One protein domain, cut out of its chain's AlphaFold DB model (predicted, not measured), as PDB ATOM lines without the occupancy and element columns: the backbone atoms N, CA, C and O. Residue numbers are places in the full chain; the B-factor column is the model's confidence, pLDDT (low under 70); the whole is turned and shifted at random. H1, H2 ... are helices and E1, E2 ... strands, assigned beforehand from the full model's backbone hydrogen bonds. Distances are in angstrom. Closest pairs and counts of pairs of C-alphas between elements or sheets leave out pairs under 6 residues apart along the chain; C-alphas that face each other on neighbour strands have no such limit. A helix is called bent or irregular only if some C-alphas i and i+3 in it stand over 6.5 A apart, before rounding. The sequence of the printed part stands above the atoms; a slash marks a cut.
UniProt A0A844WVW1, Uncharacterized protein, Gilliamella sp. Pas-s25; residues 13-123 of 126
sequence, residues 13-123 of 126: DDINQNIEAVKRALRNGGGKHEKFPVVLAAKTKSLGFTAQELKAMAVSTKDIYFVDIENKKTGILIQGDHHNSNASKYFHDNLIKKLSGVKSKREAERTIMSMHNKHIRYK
ATOM      1  N   ASP A  13     282.885 354.044 379.618       86.50
ATOM      2  CA  ASP A  13     282.283 354.032 378.283       86.50
ATOM      3  C   ASP A  13     280.755 354.008 378.345       86.50
ATOM      4  O   ASP A  13     280.111 354.780 377.630       86.50
ATOM      5  N   ASP A  14     280.169 353.236 379.270       86.38
ATOM      6  CA  ASP A  14     278.723 353.245 379.518       86.38
ATOM      7  C   ASP A  14     278.236 354.663 379.866       86.38
ATOM      8  O   ASP A  14     277.194 355.111 379.369       86.38
ATOM      9  N   ILE A  15     279.003 355.396 380.692       88.12
ATOM     10  CA  ILE A  15     278.694 356.786 381.056       88.12
ATOM     11  C   ILE A  15     278.775 357.708 379.841       88.12
ATOM     12  O   ILE A  15     277.865 358.516 379.643       88.12
ATOM     13  N   ASN A  16     279.830 357.601 379.034       87.06
ATOM     14  CA  ASN A  16     280.021 358.446 377.855       87.06
ATOM     15  C   ASN A  16     278.912 358.229 376.817       87.06
ATOM     16  O   ASN A  16     278.323 359.198 376.336       87.06
ATOM     17  N   GLN A  17     278.557 356.972 376.539       87.06
ATOM     18  CA  GLN A  17     277.483 356.621 375.603       87.06
ATOM     19  C   GLN A  17     276.101 357.091 376.084       87.06
ATOM     20  O   GLN A  17     275.211 357.354 375.277       87.06
ATOM     21  N   ASN A  18     275.905 357.231 377.401       86.56
ATOM     22  CA  ASN A  18     274.616 357.581 378.005       86.56
ATOM     23  C   ASN A  18     274.633 358.924 378.750       86.56
ATOM     24  O   ASN A  18     273.797 359.148 379.635       86.56
ATOM     25  N   ILE A  19     275.540 359.835 378.388       85.25
ATOM     26  CA  ILE A  19     275.854 361.020 379.196       85.25
ATOM     27  C   ILE A  19     274.632 361.893 379.509       85.25
ATOM     28  O   ILE A  19     274.493 362.386 380.625       85.25
ATOM     29  N   GLU A  20     273.684 362.032 378.581       86.00
ATOM     30  CA  GLU A  20     272.461 362.813 378.812       86.00
ATOM     31  C   GLU A  20     271.507 362.150 379.813       86.00
ATOM     32  O   GLU A  20     270.862 362.821 380.620       86.00
ATOM     33  N   ALA A  21     271.424 360.817 379.809       86.00
ATOM     34  CA  ALA A  21     270.647 360.087 380.805       86.00
ATOM     35  C   ALA A  21     271.317 360.143 382.183       86.00
ATOM     36  O   ALA A  21     270.629 360.355 383.182       86.00
ATOM     37  N   VAL A  22     272.646 360.024 382.224       87.00
ATOM     38  CA  VAL A  22     273.453 360.167 383.442       87.00
ATOM     39  C   VAL A  22     273.291 361.563 384.032       87.00
ATOM     40  O   VAL A  22     272.997 361.698 385.218       87.00
ATOM     41  N   LYS A  23     273.380 362.607 383.198       86.25
ATOM     42  CA  LYS A  23     273.185 363.990 383.637       86.25
ATOM     43  C   LYS A  23     271.828 364.189 384.293       86.25
ATOM     44  O   LYS A  23     271.745 364.769 385.370       86.25
ATOM     45  N   ARG A  24     270.763 363.679 383.671       85.00
ATOM     46  CA  ARG A  24     269.412 363.740 384.243       85.00
ATOM     47  C   ARG A  24     269.308 362.987 385.570       85.00
ATOM     48  O   ARG A  24     268.711 363.511 386.503       85.00
ATOM     49  N   ALA A  25     269.906 361.802 385.672       85.00
ATOM     50  CA  ALA A  25     269.863 360.987 386.887       85.00
ATOM     51  C   ALA A  25     270.622 361.612 388.073       85.00
ATOM     52  O   ALA A  25     270.242 361.393 389.225       85.00
ATOM     53  N   LEU A  26     271.682 362.377 387.795       86.44
ATOM     54  CA  LEU A  26     272.518 363.023 388.808       86.44
ATOM     55  C   LEU A  26     271.987 364.386 389.283       86.44
ATOM     56  O   LEU A  26     272.333 364.802 390.381       86.44
ATOM     57  N   ARG A  27     271.106 365.046 388.521       83.31
ATOM     58  CA  ARG A  27     270.549 366.383 388.827       83.31
ATOM     59  C   ARG A  27     269.549 366.448 389.998       83.31
ATOM     60  O   ARG A  27     268.864 367.453 390.145       83.31
ATOM     61  N   ASN A  28     269.376 365.374 390.778       77.25
ATOM     62  CA  ASN A  28     268.491 365.315 391.958       77.25
ATOM     63  C   ASN A  28     267.082 365.946 391.785       77.25
ATOM     64  O   ASN A  28     266.527 366.499 392.729       77.25
ATOM     65  N   GLY A  29     266.490 365.866 390.588       75.06
ATOM     66  CA  GLY A  29     265.165 366.442 390.304       75.06
ATOM     67  C   GLY A  29     265.140 367.953 390.014       75.06
ATOM     68  O   GLY A  29     264.059 368.504 389.837       75.06
ATOM     69  N   GLY A  30     266.295 368.618 389.901       79.94
ATOM     70  CA  GLY A  30     266.405 370.063 389.671       79.94
ATOM     71  C   GLY A  30     266.383 370.893 390.963       79.94
ATOM     72  O   GLY A  30     266.168 370.379 392.057       79.94
ATOM     73  N   GLY A  31     266.673 372.197 390.856       87.00
ATOM     74  CA  GLY A  31     266.698 373.114 392.014       87.00
ATOM     75  C   GLY A  31     267.828 372.852 393.022       87.00
ATOM     76  O   GLY A  31     267.842 373.421 394.121       87.00
ATOM     77  N   LYS A  32     268.784 371.996 392.655       91.56
ATOM     78  CA  LYS A  32     270.001 371.712 393.407       91.56
ATOM     79  C   LYS A  32     271.216 372.266 392.677       91.56
ATOM     80  O   LYS A  32     271.252 372.334 391.454       91.56
ATOM     81  N   HIS A  33     272.172 372.722 393.469       91.88
ATOM     82  CA  HIS A  33     273.528 372.989 393.050       91.88
ATOM     83  C   HIS A  33     274.355 371.763 393.422       91.88
ATOM     84  O   HIS A  33     274.664 371.544 394.599       91.88
ATOM     85  N   GLU A  34     274.666 370.938 392.428       92.31
ATOM     86  CA  GLU A  34     275.621 369.852 392.584       92.31
ATOM     87  C   GLU A  34     277.020 370.441 392.742       92.31
ATOM     88  O   GLU A  34     277.503 371.184 391.883       92.31
ATOM     89  N   LYS A  35     277.715 370.066 393.821       92.00
ATOM     90  CA  LYS A  35     279.073 370.556 394.065       92.00
ATOM     91  C   LYS A  35     280.100 370.018 393.066       92.00
ATOM     92  O   LYS A  35     281.252 370.444 393.045       92.00
ATOM     93  N   PHE A  36     279.701 369.066 392.234       90.44
ATOM     94  CA  PHE A  36     280.491 368.576 391.120       90.44
ATOM     95  C   PHE A  36     279.801 368.950 389.797       90.44
ATOM     96  O   PHE A  36     278.575 368.891 389.690       90.44
ATOM     97  N   PRO A  37     280.559 369.287 388.741       90.12
ATOM     98  CA  PRO A  37     279.977 369.510 387.428       90.12
ATOM     99  C   PRO A  37     279.508 368.184 386.829       90.12
ATOM    100  O   PRO A  37     280.317 367.305 386.536       90.12
ATOM    101  N   VAL A  38     278.211 368.061 386.555       88.44
ATOM    102  CA  VAL A  38     277.635 366.830 385.984       88.44
ATOM    103  C   VAL A  38     278.205 366.493 384.594       88.44
ATOM    104  O   VAL A  38     278.235 365.338 384.180       88.44
ATOM    105  N   VAL A  39     278.733 367.491 383.878       88.62
ATOM    106  CA  VAL A  39     279.470 367.291 382.616       88.62
ATOM    107  C   VAL A  39     280.752 366.466 382.784       88.62
ATOM    108  O   VAL A  39     281.226 365.894 381.813       88.62
ATOM    109  N   LEU A  40     281.288 366.362 384.005       91.19
ATOM    110  CA  LEU A  40     282.461 365.555 384.338       91.19
ATOM    111  C   LEU A  40     282.096 364.176 384.906       91.19
ATOM    112  O   LEU A  40     282.953 363.532 385.506       91.19
ATOM    113  N   ALA A  41     280.863 363.693 384.706       90.75
ATOM    114  CA  ALA A  41     280.411 362.404 385.235       90.75
ATOM    115  C   ALA A  41     281.385 361.253 384.904       90.75
ATOM    116  O   ALA A  41     281.838 360.553 385.809       90.75
ATOM    117  N   ALA A  42     281.793 361.106 383.642       90.94
ATOM    118  CA  ALA A  42     282.740 360.066 383.224       90.94
ATOM    119  C   ALA A  42     284.077 360.145 383.978       90.94
ATOM    120  O   ALA A  42     284.579 359.136 384.474       90.94
ATOM    121  N   LYS A  43     284.605 361.362 384.162       91.31
ATOM    122  CA  LYS A  43     285.813 361.589 384.957       91.31
ATOM    123  C   LYS A  43     285.597 361.254 386.433       91.31
ATOM    124  O   LYS A  43     286.434 360.609 387.046       91.31
ATOM    125  N   THR A  44     284.476 361.645 387.028       90.88
ATOM    126  CA  THR A  44     284.197 361.269 388.424       90.88
ATOM    127  C   THR A  44     284.078 359.750 388.586       90.88
ATOM    128  O   THR A  44     284.576 359.203 389.566       90.88
ATOM    129  N   LYS A  45     283.533 359.040 387.591       90.62
ATOM    130  CA  LYS A  45     283.500 357.576 387.591       90.62
ATOM    131  C   LYS A  45     284.904 356.975 387.509       90.62
ATOM    132  O   LYS A  45     285.214 356.093 388.302       90.62
ATOM    133  N   SER A  46     285.773 357.494 386.636       91.81
ATOM    134  CA  SER A  46     287.167 357.029 386.539       91.81
ATOM    135  C   SER A  46     287.976 357.285 387.815       91.81
ATOM    136  O   SER A  46     288.962 356.605 388.067       91.81
ATOM    137  N   LEU A  47     287.569 358.268 388.623       93.69
ATOM    138  CA  LEU A  47     288.164 358.559 389.927       93.69
ATOM    139  C   LEU A  47     287.556 357.724 391.069       93.69
ATOM    140  O   LEU A  47     288.032 357.833 392.193       93.69
ATOM    141  N   GLY A  48     286.529 356.907 390.819       92.38
ATOM    142  CA  GLY A  48     285.913 356.043 391.833       92.38
ATOM    143  C   GLY A  48     284.827 356.713 392.683       92.38
ATOM    144  O   GLY A  48     284.603 356.307 393.824       92.38
ATOM    145  N   PHE A  49     284.161 357.751 392.172       92.62
ATOM    146  CA  PHE A  49     282.947 358.276 392.804       92.62
ATOM    147  C   PHE A  49     281.730 357.398 392.502       92.62
ATOM    148  O   PHE A  49     281.555 356.913 391.380       92.62
ATOM    149  N   THR A  50     280.843 357.269 393.486       90.19
ATOM    150  CA  THR A  50     279.518 356.654 393.324       90.19
ATOM    151  C   THR A  50     278.443 357.712 393.065       90.19
ATOM    152  O   THR A  50     278.600 358.885 393.412       90.19
ATOM    153  N   ALA A  51     277.301 357.312 392.493       87.44
ATOM    154  CA  ALA A  51     276.163 358.222 392.328       87.44
ATOM    155  C   ALA A  51     275.694 358.799 393.672       87.44
ATOM    156  O   ALA A  51     275.309 359.963 393.738       87.44
ATOM    157  N   GLN A  52     275.716 357.992 394.736       88.12
ATOM    158  CA  GLN A  52     275.253 358.403 396.057       88.12
ATOM    159  C   GLN A  52     276.143 359.498 396.650       88.12
ATOM    160  O   GLN A  52     275.621 360.497 397.138       88.12
ATOM    161  N   GLU A  53     277.465 359.357 396.545       91.75
ATOM    162  CA  GLU A  53     278.418 360.377 397.002       91.75
ATOM    163  C   GLU A  53     278.213 361.697 396.260       91.75
ATOM    164  O   GLU A  53     278.107 362.761 396.868       91.75
ATOM    165  N   LEU A  54     278.082 361.620 394.937       90.81
ATOM    166  CA  LEU A  54     277.837 362.778 394.087       90.81
ATOM    167  C   LEU A  54     276.520 363.484 394.444       90.81
ATOM    168  O   LEU A  54     276.486 364.708 394.561       90.81
ATOM    169  N   LYS A  55     275.447 362.722 394.677       88.06
ATOM    170  CA  LYS A  55     274.135 363.260 395.061       88.06
ATOM    171  C   LYS A  55     274.108 363.841 396.473       88.06
ATOM    172  O   LYS A  55     273.383 364.808 396.693       88.06
ATOM    173  N   ALA A  56     274.869 363.272 397.409       90.44
ATOM    174  CA  ALA A  56     275.004 363.793 398.768       90.44
ATOM    175  C   ALA A  56     275.741 365.145 398.790       90.44
ATOM    176  O   ALA A  56     275.499 365.982 399.656       90.44
ATOM    177  N   MET A  57     276.593 365.398 397.795       90.75
ATOM    178  CA  MET A  57     277.267 366.678 397.588       90.75
ATOM    179  C   MET A  57     276.403 367.669 396.794       90.75
ATOM    180  O   MET A  57     276.853 368.242 395.801       90.75
ATOM    181  N   ALA A  58     275.168 367.904 397.227       92.06
ATOM    182  CA  ALA A  58     274.273 368.875 396.604       92.06
ATOM    183  C   ALA A  58     273.608 369.771 397.653       92.06
ATOM    184  O   ALA A  58     273.247 369.324 398.739       92.06
ATOM    185  N   VAL A  59     273.424 371.045 397.321       91.94
ATOM    186  CA  VAL A  59     272.740 372.036 398.170       91.94
ATOM    187  C   VAL A  59     271.597 372.677 397.392       91.94
ATOM    188  O   VAL A  59     271.588 372.625 396.166       91.94
ATOM    189  N   SER A  60     270.587 373.242 398.057       92.94
ATOM    190  CA  SER A  60     269.503 373.902 397.317       92.94
ATOM    191  C   SER A  60     270.006 375.187 396.667       92.94
ATOM    192  O   SER A  60     270.651 375.994 397.329       92.94
ATOM    193  N   THR A  61     269.668 375.419 395.396       93.12
ATOM    194  CA  THR A  61     270.081 376.642 394.679       93.12
ATOM    195  C   THR A  61     269.520 377.905 395.325       93.12
ATOM    196  O   THR A  61     270.183 378.936 395.338       93.12
ATOM    197  N   LYS A  62     268.319 377.812 395.907       92.50
ATOM    198  CA  LYS A  62     267.679 378.897 396.660       92.50
ATOM    199  C   LYS A  62     268.424 379.286 397.940       92.50
ATOM    200  O   LYS A  62     268.276 380.418 398.376       92.50
ATOM    201  N   ASP A  63     269.213 378.378 398.514       93.50
ATOM    202  CA  ASP A  63     269.874 378.590 399.805       93.50
ATOM    203  C   ASP A  63     271.277 379.180 399.637       93.50
ATOM    204  O   ASP A  63     271.930 379.467 400.635       93.50
ATOM    205  N   ILE A  64     271.768 379.346 398.403       95.19
ATOM    206  CA  ILE A  64     273.147 379.759 398.138       95.19
ATOM    207  C   ILE A  64     273.255 380.922 397.154       95.19
ATOM    208  O   ILE A  64     272.390 381.132 396.305       95.19
ATOM    209  N   TYR A  65     274.372 381.636 397.230       96.19
ATOM    210  CA  TYR A  65     274.810 382.590 396.216       96.19
ATOM    211  C   TYR A  65     276.334 382.536 396.052       96.19
ATOM    212  O   TYR A  65     277.057 382.076 396.942       96.19
ATOM    213  N   PHE A  66     276.811 382.965 394.885       97.25
ATOM    214  CA  PHE A  66     278.226 382.998 394.529       97.25
ATOM    215  C   PHE A  66     278.849 384.341 394.895       97.25
ATOM    216  O   PHE A  66     278.230 385.380 394.665       97.25
ATOM    217  N   VAL A  67     280.078 384.315 395.407       97.50
ATOM    218  CA  VAL A  67     280.858 385.493 395.816       97.50
ATOM    219  C   VAL A  67     282.308 385.397 395.364       97.50
ATOM    220  O   VAL A  67     282.836 384.303 395.132       97.50
ATOM    221  N   ASP A  68     282.956 386.556 395.275       97.38
ATOM    222  CA  ASP A  68     284.383 386.690 394.978       97.38
ATOM    223  C   ASP A  68     284.801 385.937 393.704       97.38
ATOM    224  O   ASP A  68     285.893 385.371 393.621       97.38
ATOM    225  N   ILE A  69     283.907 385.873 392.713       97.44
ATOM    226  CA  ILE A  69     284.186 385.241 391.426       97.44
ATOM    227  C   ILE A  69     284.836 386.272 390.522       97.44
ATOM    228  O   ILE A  69     284.250 387.308 390.243       97.44
ATOM    229  N   GLU A  70     286.023 385.980 390.010       96.44
ATOM    230  CA  GLU A  70     286.660 386.848 389.026       96.44
ATOM    231  C   GLU A  70     285.874 386.848 387.707       96.44
ATOM    232  O   GLU A  70     285.616 385.803 387.095       96.44
ATOM    233  N   ASN A  71     285.500 388.039 387.248       94.44
ATOM    234  CA  ASN A  71     284.958 388.231 385.918       94.44
ATOM    235  C   ASN A  71     286.080 388.095 384.888       94.44
ATOM    236  O   ASN A  71     286.916 388.980 384.742       94.44
ATOM    237  N   LYS A  72     286.042 387.020 384.101       88.12
ATOM    238  CA  LYS A  72     287.075 386.706 383.103       88.12
ATOM    239  C   LYS A  72     287.297 387.783 382.035       88.12
ATOM    240  O   LYS A  72     288.309 387.733 381.349       88.12
ATOM    241  N   LYS A  73     286.345 388.703 381.838       91.44
ATOM    242  CA  LYS A  73     286.462 389.789 380.852       91.44
ATOM    243  C   LYS A  73     287.097 391.050 381.426       91.44
ATOM    244  O   LYS A  73     287.746 391.776 380.689       91.44
ATOM    245  N   THR A  74     286.857 391.337 382.703       94.81
ATOM    246  CA  THR A  74     287.186 392.636 383.309       94.81
ATOM    247  C   THR A  74     288.129 392.534 384.506       94.81
ATOM    248  O   THR A  74     288.591 393.561 384.985       94.81
ATOM    249  N   GLY A  75     288.391 391.332 385.024       93.81
ATOM    250  CA  GLY A  75     289.219 391.090 386.210       93.81
ATOM    251  C   GLY A  75     288.562 391.467 387.545       93.81
ATOM    252  O   GLY A  75     289.099 391.150 388.602       93.81
ATOM    253  N   ILE A  76     287.392 392.116 387.535       96.50
ATOM    254  CA  ILE A  76     286.699 392.522 388.767       96.50
ATOM    255  C   ILE A  76     286.014 391.327 389.437       96.50
ATOM    256  O   ILE A  76     285.528 390.417 388.760       96.50
ATOM    257  N   LEU A  77     285.907 391.360 390.765       97.38
ATOM    258  CA  LEU A  77     285.139 390.368 391.512       97.38
ATOM    259  C   LEU A  77     283.637 390.630 391.365       97.38
ATOM    260  O   LEU A  77     283.169 391.759 391.504       97.38
ATOM    261  N   ILE A  78     282.884 389.572 391.080       96.94
ATOM    262  CA  ILE A  78     281.432 389.586 390.928       96.94
ATOM    263  C   ILE A  78     280.775 388.566 391.856       96.94
ATOM    264  O   ILE A  78     281.369 387.560 392.256       96.94
ATOM    265  N   GLN A  79     279.506 388.824 392.148       97.00
ATOM    266  CA  GLN A  79     278.631 387.961 392.931       97.00
ATOM    267  C   GLN A  79     277.308 387.739 392.196       97.00
ATOM    268  O   GLN A  79     276.969 388.486 391.275       97.00
ATOM    269  N   GLY A  80     276.554 386.718 392.588       94.94
ATOM    270  CA  GLY A  80     275.223 386.507 392.032       94.94
ATOM    271  C   GLY A  80     274.583 385.181 392.407       94.94
ATOM    272  O   GLY A  80     275.221 384.277 392.945       94.94
ATOM    273  N   ASP A  81     273.300 385.071 392.086       94.31
ATOM    274  CA  ASP A  81     272.515 383.864 392.309       94.31
ATOM    275  C   ASP A  81     272.979 382.686 391.455       94.31
ATOM    276  O   ASP A  81     273.715 382.829 390.477       94.31
ATOM    277  N   HIS A  82     272.516 381.488 391.807       92.06
ATOM    278  CA  HIS A  82     272.868 380.287 391.061       92.06
ATOM    279  C   HIS A  82     272.380 380.283 389.611       92.06
ATOM    280  O   HIS A  82     273.073 379.776 388.726       92.06
ATOM    281  N   HIS A  83     271.213 380.865 389.352       89.69
ATOM    282  CA  HIS A  83     270.666 380.999 388.007       89.69
ATOM    283  C   HIS A  83     270.840 382.431 387.500       89.69
ATOM    284  O   HIS A  83     270.870 383.372 388.287       89.69
ATOM    285  N   ASN A  84     270.944 382.582 386.177       87.50
ATOM    286  CA  ASN A  84     270.984 383.876 385.485       87.50
ATOM    287  C   ASN A  84     272.116 384.824 385.931       87.50
ATOM    288  O   ASN A  84     271.992 386.036 385.784       87.50
ATOM    289  N   SER A  85     273.235 384.291 386.436       93.00
ATOM    290  CA  SER A  85     274.403 385.093 386.815       93.00
ATOM    291  C   SER A  85     275.683 384.639 386.112       93.00
ATOM    292  O   SER A  85     275.956 383.445 385.940       93.00
ATOM    293  N   ASN A  86     276.520 385.614 385.750       94.56
ATOM    294  CA  ASN A  86     277.873 385.344 385.263       94.56
ATOM    295  C   ASN A  86     278.762 384.743 386.363       94.56
ATOM    296  O   ASN A  86     279.659 383.964 386.049       94.56
ATOM    297  N   ALA A  87     278.493 385.053 387.637       95.75
ATOM    298  CA  ALA A  87     279.228 384.501 388.773       95.75
ATOM    299  C   ALA A  87     279.095 382.969 388.833       95.75
ATOM    300  O   ALA A  87     280.104 382.266 388.867       95.75
ATOM    301  N   SER A  88     277.867 382.448 388.729       94.69
ATOM    302  CA  SER A  88     277.602 381.003 388.656       94.69
ATOM    303  C   SER A  88     278.295 380.364 387.449       94.69
ATOM    304  O   SER A  88     279.032 379.383 387.582       94.69
ATOM    305  N   LYS A  89     278.153 380.970 386.260       94.75
ATOM    306  CA  LYS A  89     278.808 380.482 385.038       94.75
ATOM    307  C   LYS A  89     280.327 380.369 385.205       94.75
ATOM    308  O   LYS A  89     280.903 379.319 384.926       94.75
ATOM    309  N   TYR A  90     280.986 381.435 385.654       96.38
ATOM    310  CA  TYR A  90     282.443 381.459 385.776       96.38
ATOM    311  C   TYR A  90     282.952 380.570 386.907       96.38
ATOM    312  O   TYR A  90     284.002 379.945 386.740       96.38
ATOM    313  N   PHE A  91     282.196 380.430 388.000       96.81
ATOM    314  CA  PHE A  91     282.472 379.418 389.014       96.81
ATOM    315  C   PHE A  91     282.524 378.015 388.400       96.81
ATOM    316  O   PHE A  91     283.523 377.311 388.568       96.81
ATOM    317  N   HIS A  92     281.488 377.626 387.649       95.25
ATOM    318  CA  HIS A  92     281.419 376.304 387.025       95.25
ATOM    319  C   HIS A  92     282.545 376.082 386.013       95.25
ATOM    320  O   HIS A  92     283.197 375.039 386.062       95.25
ATOM    321  N   ASP A  93     282.838 377.060 385.154       95.50
ATOM    322  CA  ASP A  93     283.949 376.959 384.205       95.50
ATOM    323  C   ASP A  93     285.298 376.751 384.928       95.50
ATOM    324  O   ASP A  93     286.123 375.935 384.514       95.50
ATOM    325  N   ASN A  94     285.534 377.484 386.024       95.50
ATOM    326  CA  ASN A  94     286.769 377.389 386.808       95.50
ATOM    327  C   ASN A  94     286.868 376.049 387.546       95.50
ATOM    328  O   ASN A  94     287.939 375.438 387.581       95.50
ATOM    329  N   LEU A  95     285.752 375.570 388.101       96.44
ATOM    330  CA  LEU A  95     285.671 374.264 388.744       96.44
ATOM    331  C   LEU A  95     285.940 373.138 387.739       96.44
ATOM    332  O   LEU A  95     286.744 372.255 388.028       96.44
ATOM    333  N   ILE A  96     285.343 373.198 386.543       95.94
ATOM    334  CA  ILE A  96     285.590 372.233 385.462       95.94
ATOM    335  C   ILE A  96     287.072 372.221 385.083       95.94
ATOM    336  O   ILE A  96     287.667 371.147 385.010       95.94
ATOM    337  N   LYS A  97     287.691 373.396 384.897       95.12
ATOM    338  CA  LYS A  97     289.119 373.507 384.553       95.12
ATOM    339  C   LYS A  97     290.029 372.912 385.629       95.12
ATOM    340  O   LYS A  97     291.013 372.261 385.302       95.12
ATOM    341  N   LYS A  98     289.728 373.122 386.914       95.38
ATOM    342  CA  LYS A  98     290.520 372.528 388.005       95.38
ATOM    343  C   LYS A  98     290.331 371.012 388.063       95.38
ATOM    344  O   LYS A  98     291.305 370.273 388.162       95.38
ATOM    345  N   LEU A  99     289.091 370.542 387.940       95.25
ATOM    346  CA  LEU A  99     288.771 369.117 387.980       95.25
ATOM    347  C   LEU A  99     289.217 368.353 386.729       95.25
ATOM    348  O   LEU A  99     289.398 367.145 386.805       95.25
ATOM    349  N   SER A 100     289.450 368.991 385.583       91.12
ATOM    350  CA  SER A 100     289.984 368.283 384.414       91.12
ATOM    351  C   SER A 100     291.426 367.800 384.623       91.12
ATOM    352  O   SER A 100     291.792 366.786 384.036       91.12
ATOM    353  N   GLY A 101     292.200 368.416 385.524       91.06
ATOM    354  CA  GLY A 101     293.589 368.037 385.821       91.06
ATOM    355  C   GLY A 101     293.788 367.031 386.962       91.06
ATOM    356  O   GLY A 101     294.831 366.384 387.010       91.06
ATOM    357  N   VAL A 102     292.809 366.859 387.859       95.31
ATOM    358  CA  VAL A 102     292.985 366.012 389.059       95.31
ATOM    359  C   VAL A 102     293.134 364.529 388.711       95.31
ATOM    360  O   VAL A 102     292.506 364.046 387.759       95.31
ATOM    361  N   LYS A 103     293.939 363.806 389.498       94.81
ATOM    362  CA  LYS A 103     294.301 362.396 389.248       94.81
ATOM    363  C   LYS A 103     293.714 361.411 390.256       94.81
ATOM    364  O   LYS A 103     293.784 360.208 390.039       94.81
ATOM    365  N   SER A 104     293.141 361.901 391.355       96.25
ATOM    366  CA  SER A 104     292.567 361.051 392.403       96.25
ATOM    367  C   SER A 104     291.252 361.603 392.947       96.25
ATOM    368  O   SER A 104     290.998 362.809 392.898       96.25
ATOM    369  N   LYS A 105     290.434 360.715 393.524       96.06
ATOM    370  CA  LYS A 105     289.203 361.076 394.241       96.06
ATOM    371  C   LYS A 105     289.450 362.128 395.317       96.06
ATOM    372  O   LYS A 105     288.810 363.172 395.323       96.06
ATOM    373  N   ARG A 106     290.453 361.888 396.166       96.50
ATOM    374  CA  ARG A 106     290.815 362.768 397.284       96.50
ATOM    375  C   ARG A 106     291.189 364.176 396.816       96.50
ATOM    376  O   ARG A 106     290.855 365.164 397.465       96.50
ATOM    377  N   GLU A 107     291.898 364.286 395.697       96.81
ATOM    378  CA  GLU A 107     292.255 365.579 395.103       96.81
ATOM    379  C   GLU A 107     291.032 366.291 394.505       96.81
ATOM    380  O   GLU A 107     290.887 367.507 394.657       96.81
ATOM    381  N   ALA A 108     290.121 365.541 393.880       96.75
ATOM    382  CA  ALA A 108     288.860 366.075 393.379       96.75
ATOM    383  C   ALA A 108     287.982 366.612 394.522       96.75
ATOM    384  O   ALA A 108     287.507 367.742 394.438       96.75
ATOM    385  N   GLU A 109     287.830 365.858 395.614       96.38
ATOM    386  CA  GLU A 109     287.084 366.274 396.810       96.38
ATOM    387  C   GLU A 109     287.667 367.548 397.423       96.38
ATOM    388  O   GLU A 109     286.940 368.515 397.649       96.38
ATOM    389  N   ARG A 110     288.992 367.599 397.617       97.00
ATOM    390  CA  ARG A 110     289.683 368.803 398.110       97.00
ATOM    391  C   ARG A 110     289.446 370.007 397.206       97.00
ATOM    392  O   ARG A 110     289.171 371.097 397.701       97.00
ATOM    393  N   THR A 111     289.529 369.811 395.891       97.19
ATOM    394  CA  THR A 111     289.291 370.862 394.894       97.19
ATOM    395  C   THR A 111     287.856 371.378 394.962       97.19
ATOM    396  O   THR A 111     287.642 372.590 395.014       97.19
ATOM    397  N   ILE A 112     286.879 370.467 395.008       96.12
ATOM    398  CA  ILE A 112     285.457 370.785 395.153       96.12
ATOM    399  C   ILE A 112     285.246 371.584 396.439       96.12
ATOM    400  O   ILE A 112     284.756 372.709 396.379       96.12
ATOM    401  N   MET A 113     285.666 371.055 397.590       95.94
ATOM    402  CA  MET A 113     285.474 371.708 398.885       95.94
ATOM    403  C   MET A 113     286.135 373.084 398.945       95.94
ATOM    404  O   MET A 113     285.495 374.042 399.367       95.94
ATOM    405  N   SER A 114     287.379 373.210 398.477       97.12
ATOM    406  CA  SER A 114     288.102 374.485 398.458       97.12
ATOM    407  C   SER A 114     287.369 375.542 397.630       97.12
ATOM    408  O   SER A 114     287.135 376.648 398.116       97.12
ATOM    409  N   MET A 115     286.938 375.190 396.414       96.88
ATOM    410  CA  MET A 115     286.191 376.098 395.539       96.88
ATOM    411  C   MET A 115     284.865 376.533 396.170       96.88
ATOM    412  O   MET A 115     284.555 377.723 396.178       96.88
ATOM    413  N   HIS A 116     284.103 375.589 396.728       96.38
ATOM    414  CA  HIS A 116     282.803 375.878 397.334       96.38
ATOM    415  C   HIS A 116     282.943 376.738 398.588       96.38
ATOM    416  O   HIS A 116     282.238 377.730 398.722       96.38
ATOM    417  N   ASN A 117     283.888 376.417 399.472       96.06
ATOM    418  CA  ASN A 117     284.125 377.199 400.685       96.06
ATOM    419  C   ASN A 117     284.587 378.620 400.352       96.06
ATOM    420  O   ASN A 117     284.174 379.579 401.000       96.06
ATOM    421  N   LYS A 118     285.413 378.776 399.313       97.31
ATOM    422  CA  LYS A 118     285.889 380.094 398.895       97.31
ATOM    423  C   LYS A 118     284.766 380.949 398.310       97.31
ATOM    424  O   LYS A 118     284.646 382.107 398.697       97.31
ATOM    425  N   HIS A 119     283.933 380.377 397.442       97.62
ATOM    426  CA  HIS A 119     283.079 381.159 396.545       97.62
ATOM    427  C   HIS A 119     281.574 380.993 396.735       97.62
ATOM    428  O   HIS A 119     280.812 381.640 396.025       97.62
ATOM    429  N   ILE A 120     281.122 380.140 397.650       96.56
ATOM    430  CA  ILE A 120     279.697 379.959 397.921       96.56
ATOM    431  C   ILE A 120     279.392 380.381 399.348       96.56
ATOM    432  O   ILE A 120     280.127 380.075 400.291       96.56
ATOM    433  N   ARG A 121     278.286 381.101 399.503       96.19
ATOM    434  CA  ARG A 121     277.737 381.520 400.789       96.19
ATOM    435  C   ARG A 121     276.289 381.073 400.882       96.19
ATOM    436  O   ARG A 121     275.597 380.999 399.866       96.19
ATOM    437  N   TYR A 122     275.849 380.774 402.099       93.88
ATOM    438  CA  TYR A 122     274.444 380.508 402.360       93.88
ATOM    439  C   TYR A 122     273.703 381.829 402.505       93.88
ATOM    440  O   TYR A 122     274.178 382.739 403.186       93.88
ATOM    441  N   LYS A 123     272.542 381.930 401.866       89.75
ATOM    442  CA  LYS A 123     271.616 383.026 402.126       89.75
ATOM    443  C   LYS A 123     271.114 382.871 403.557       89.75
ATOM    444  O   LYS A 123     270.760 381.762 403.965       89.75
TER     445      LYS A 123
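What this domain is: This is residues 13 to 123 of the 126 residues of an uncharacterized protein of Gilliamella sp. Pas-s25 (UniProt A0A844WVW1). A long helical hairpin, H5 and H6, runs out from a small three-stranded sheet, E4, E3 and E5, and a cluster of four short helices, H1 to H4, makes the other end of the domain. H5 crosses one face of that sheet, H6 leads straight into its edge strand E5, and a tiny two-stranded sheet, E1 and E2, lies between the short helices and the larger sheet. The printed part has 111 residues, with six named helices and five named strands in the order H1 H2 E1 H3 H4 E2 E3 E4 H5 H6 E5. Both sheets, E4 - E3 - E5 and E1 - E2, are antiparallel, and the class is mixed, helices and strands. The whole is compact, with a radius of gyration of the C-alphas of 13.9 A and spans of 40 by 29 by 22 A.

Where its parts are: Find C-alpha 13 at (282.283, 354.032, 378.283), where H1, residues 13 to 17, begins. Next come H2, residues 19 to 26, E1, residues 32 to 34, and H3, residues 38 to 46, irregular with C-alphas 39 and 42 8.0 A apart. Read on through H4, residues 51 to 56, and E2, residues 58 to 60. E3, residues 64 to 70, measures 17.8 A, and E4, residues 77 to 81, 14.2 A. From C-alpha 86 at (277.873, 385.344, 385.263), H5 runs 23.4 A to residue 101; H6, residues 105 to 119, runs 21.1 A. E5, residues 120 to 122, ends at (274.444, 380.508, 402.360).

How they stand to each other: Look first at the hairpin E3 and E4, where N 66 and O 80 are 2.8 A apart, within hydrogen-bond range. Beside E3, E5 has N 121 and O 65 at 3.0 A. H5 is on this sheet at a height of 11.5 A, two layers, helix over sheet; it runs across the strands, at 76 degrees to E3 on the local plane. E4, H5 H6 and E5 form a split strand-helix-strand unit, two strands running the same way with E3 between, its crossover right-handed. H6 only grazes the sheet, with residues 116 to 119. H5 and H6 touch as a helical hairpin, closest at C-alphas 99 and 108, 6.2 A, at a shallow tilt of 22 degrees, opposite ways. H3 is close to H5 but not clearly touching, 7.5 A between C-alphas 40 and 96. H3 touches H1, closest at C-alphas 42 and 15, 5.6 A, and H2, about perpendicular at 86 degrees, closest at C-alphas 38 and 23, 5.8 A. H2 and H4 only just touch, with 3 pairs of C-alphas within 8 A, closest at 26 and 55, 6.5 A. Helix packing is mostly crossed, but only just: 1 of 3 pairs is at a shallow tilt. Between E1 and E2, N 33 and O 59 are 2.8 A apart. In H1, H2, H4 and H6 every O i to N i+4 pair is within hydrogen-bond range; in H3 3 of 5 are, in H5 11 of 12.

The domain as a whole: The C-alphas farthest apart, those of Asp 14 and Ile 76, stand 41.1 A from each other. The printed part has no cut and no long link. Its mean pLDDT is 92.2, and no printed residue is under 70.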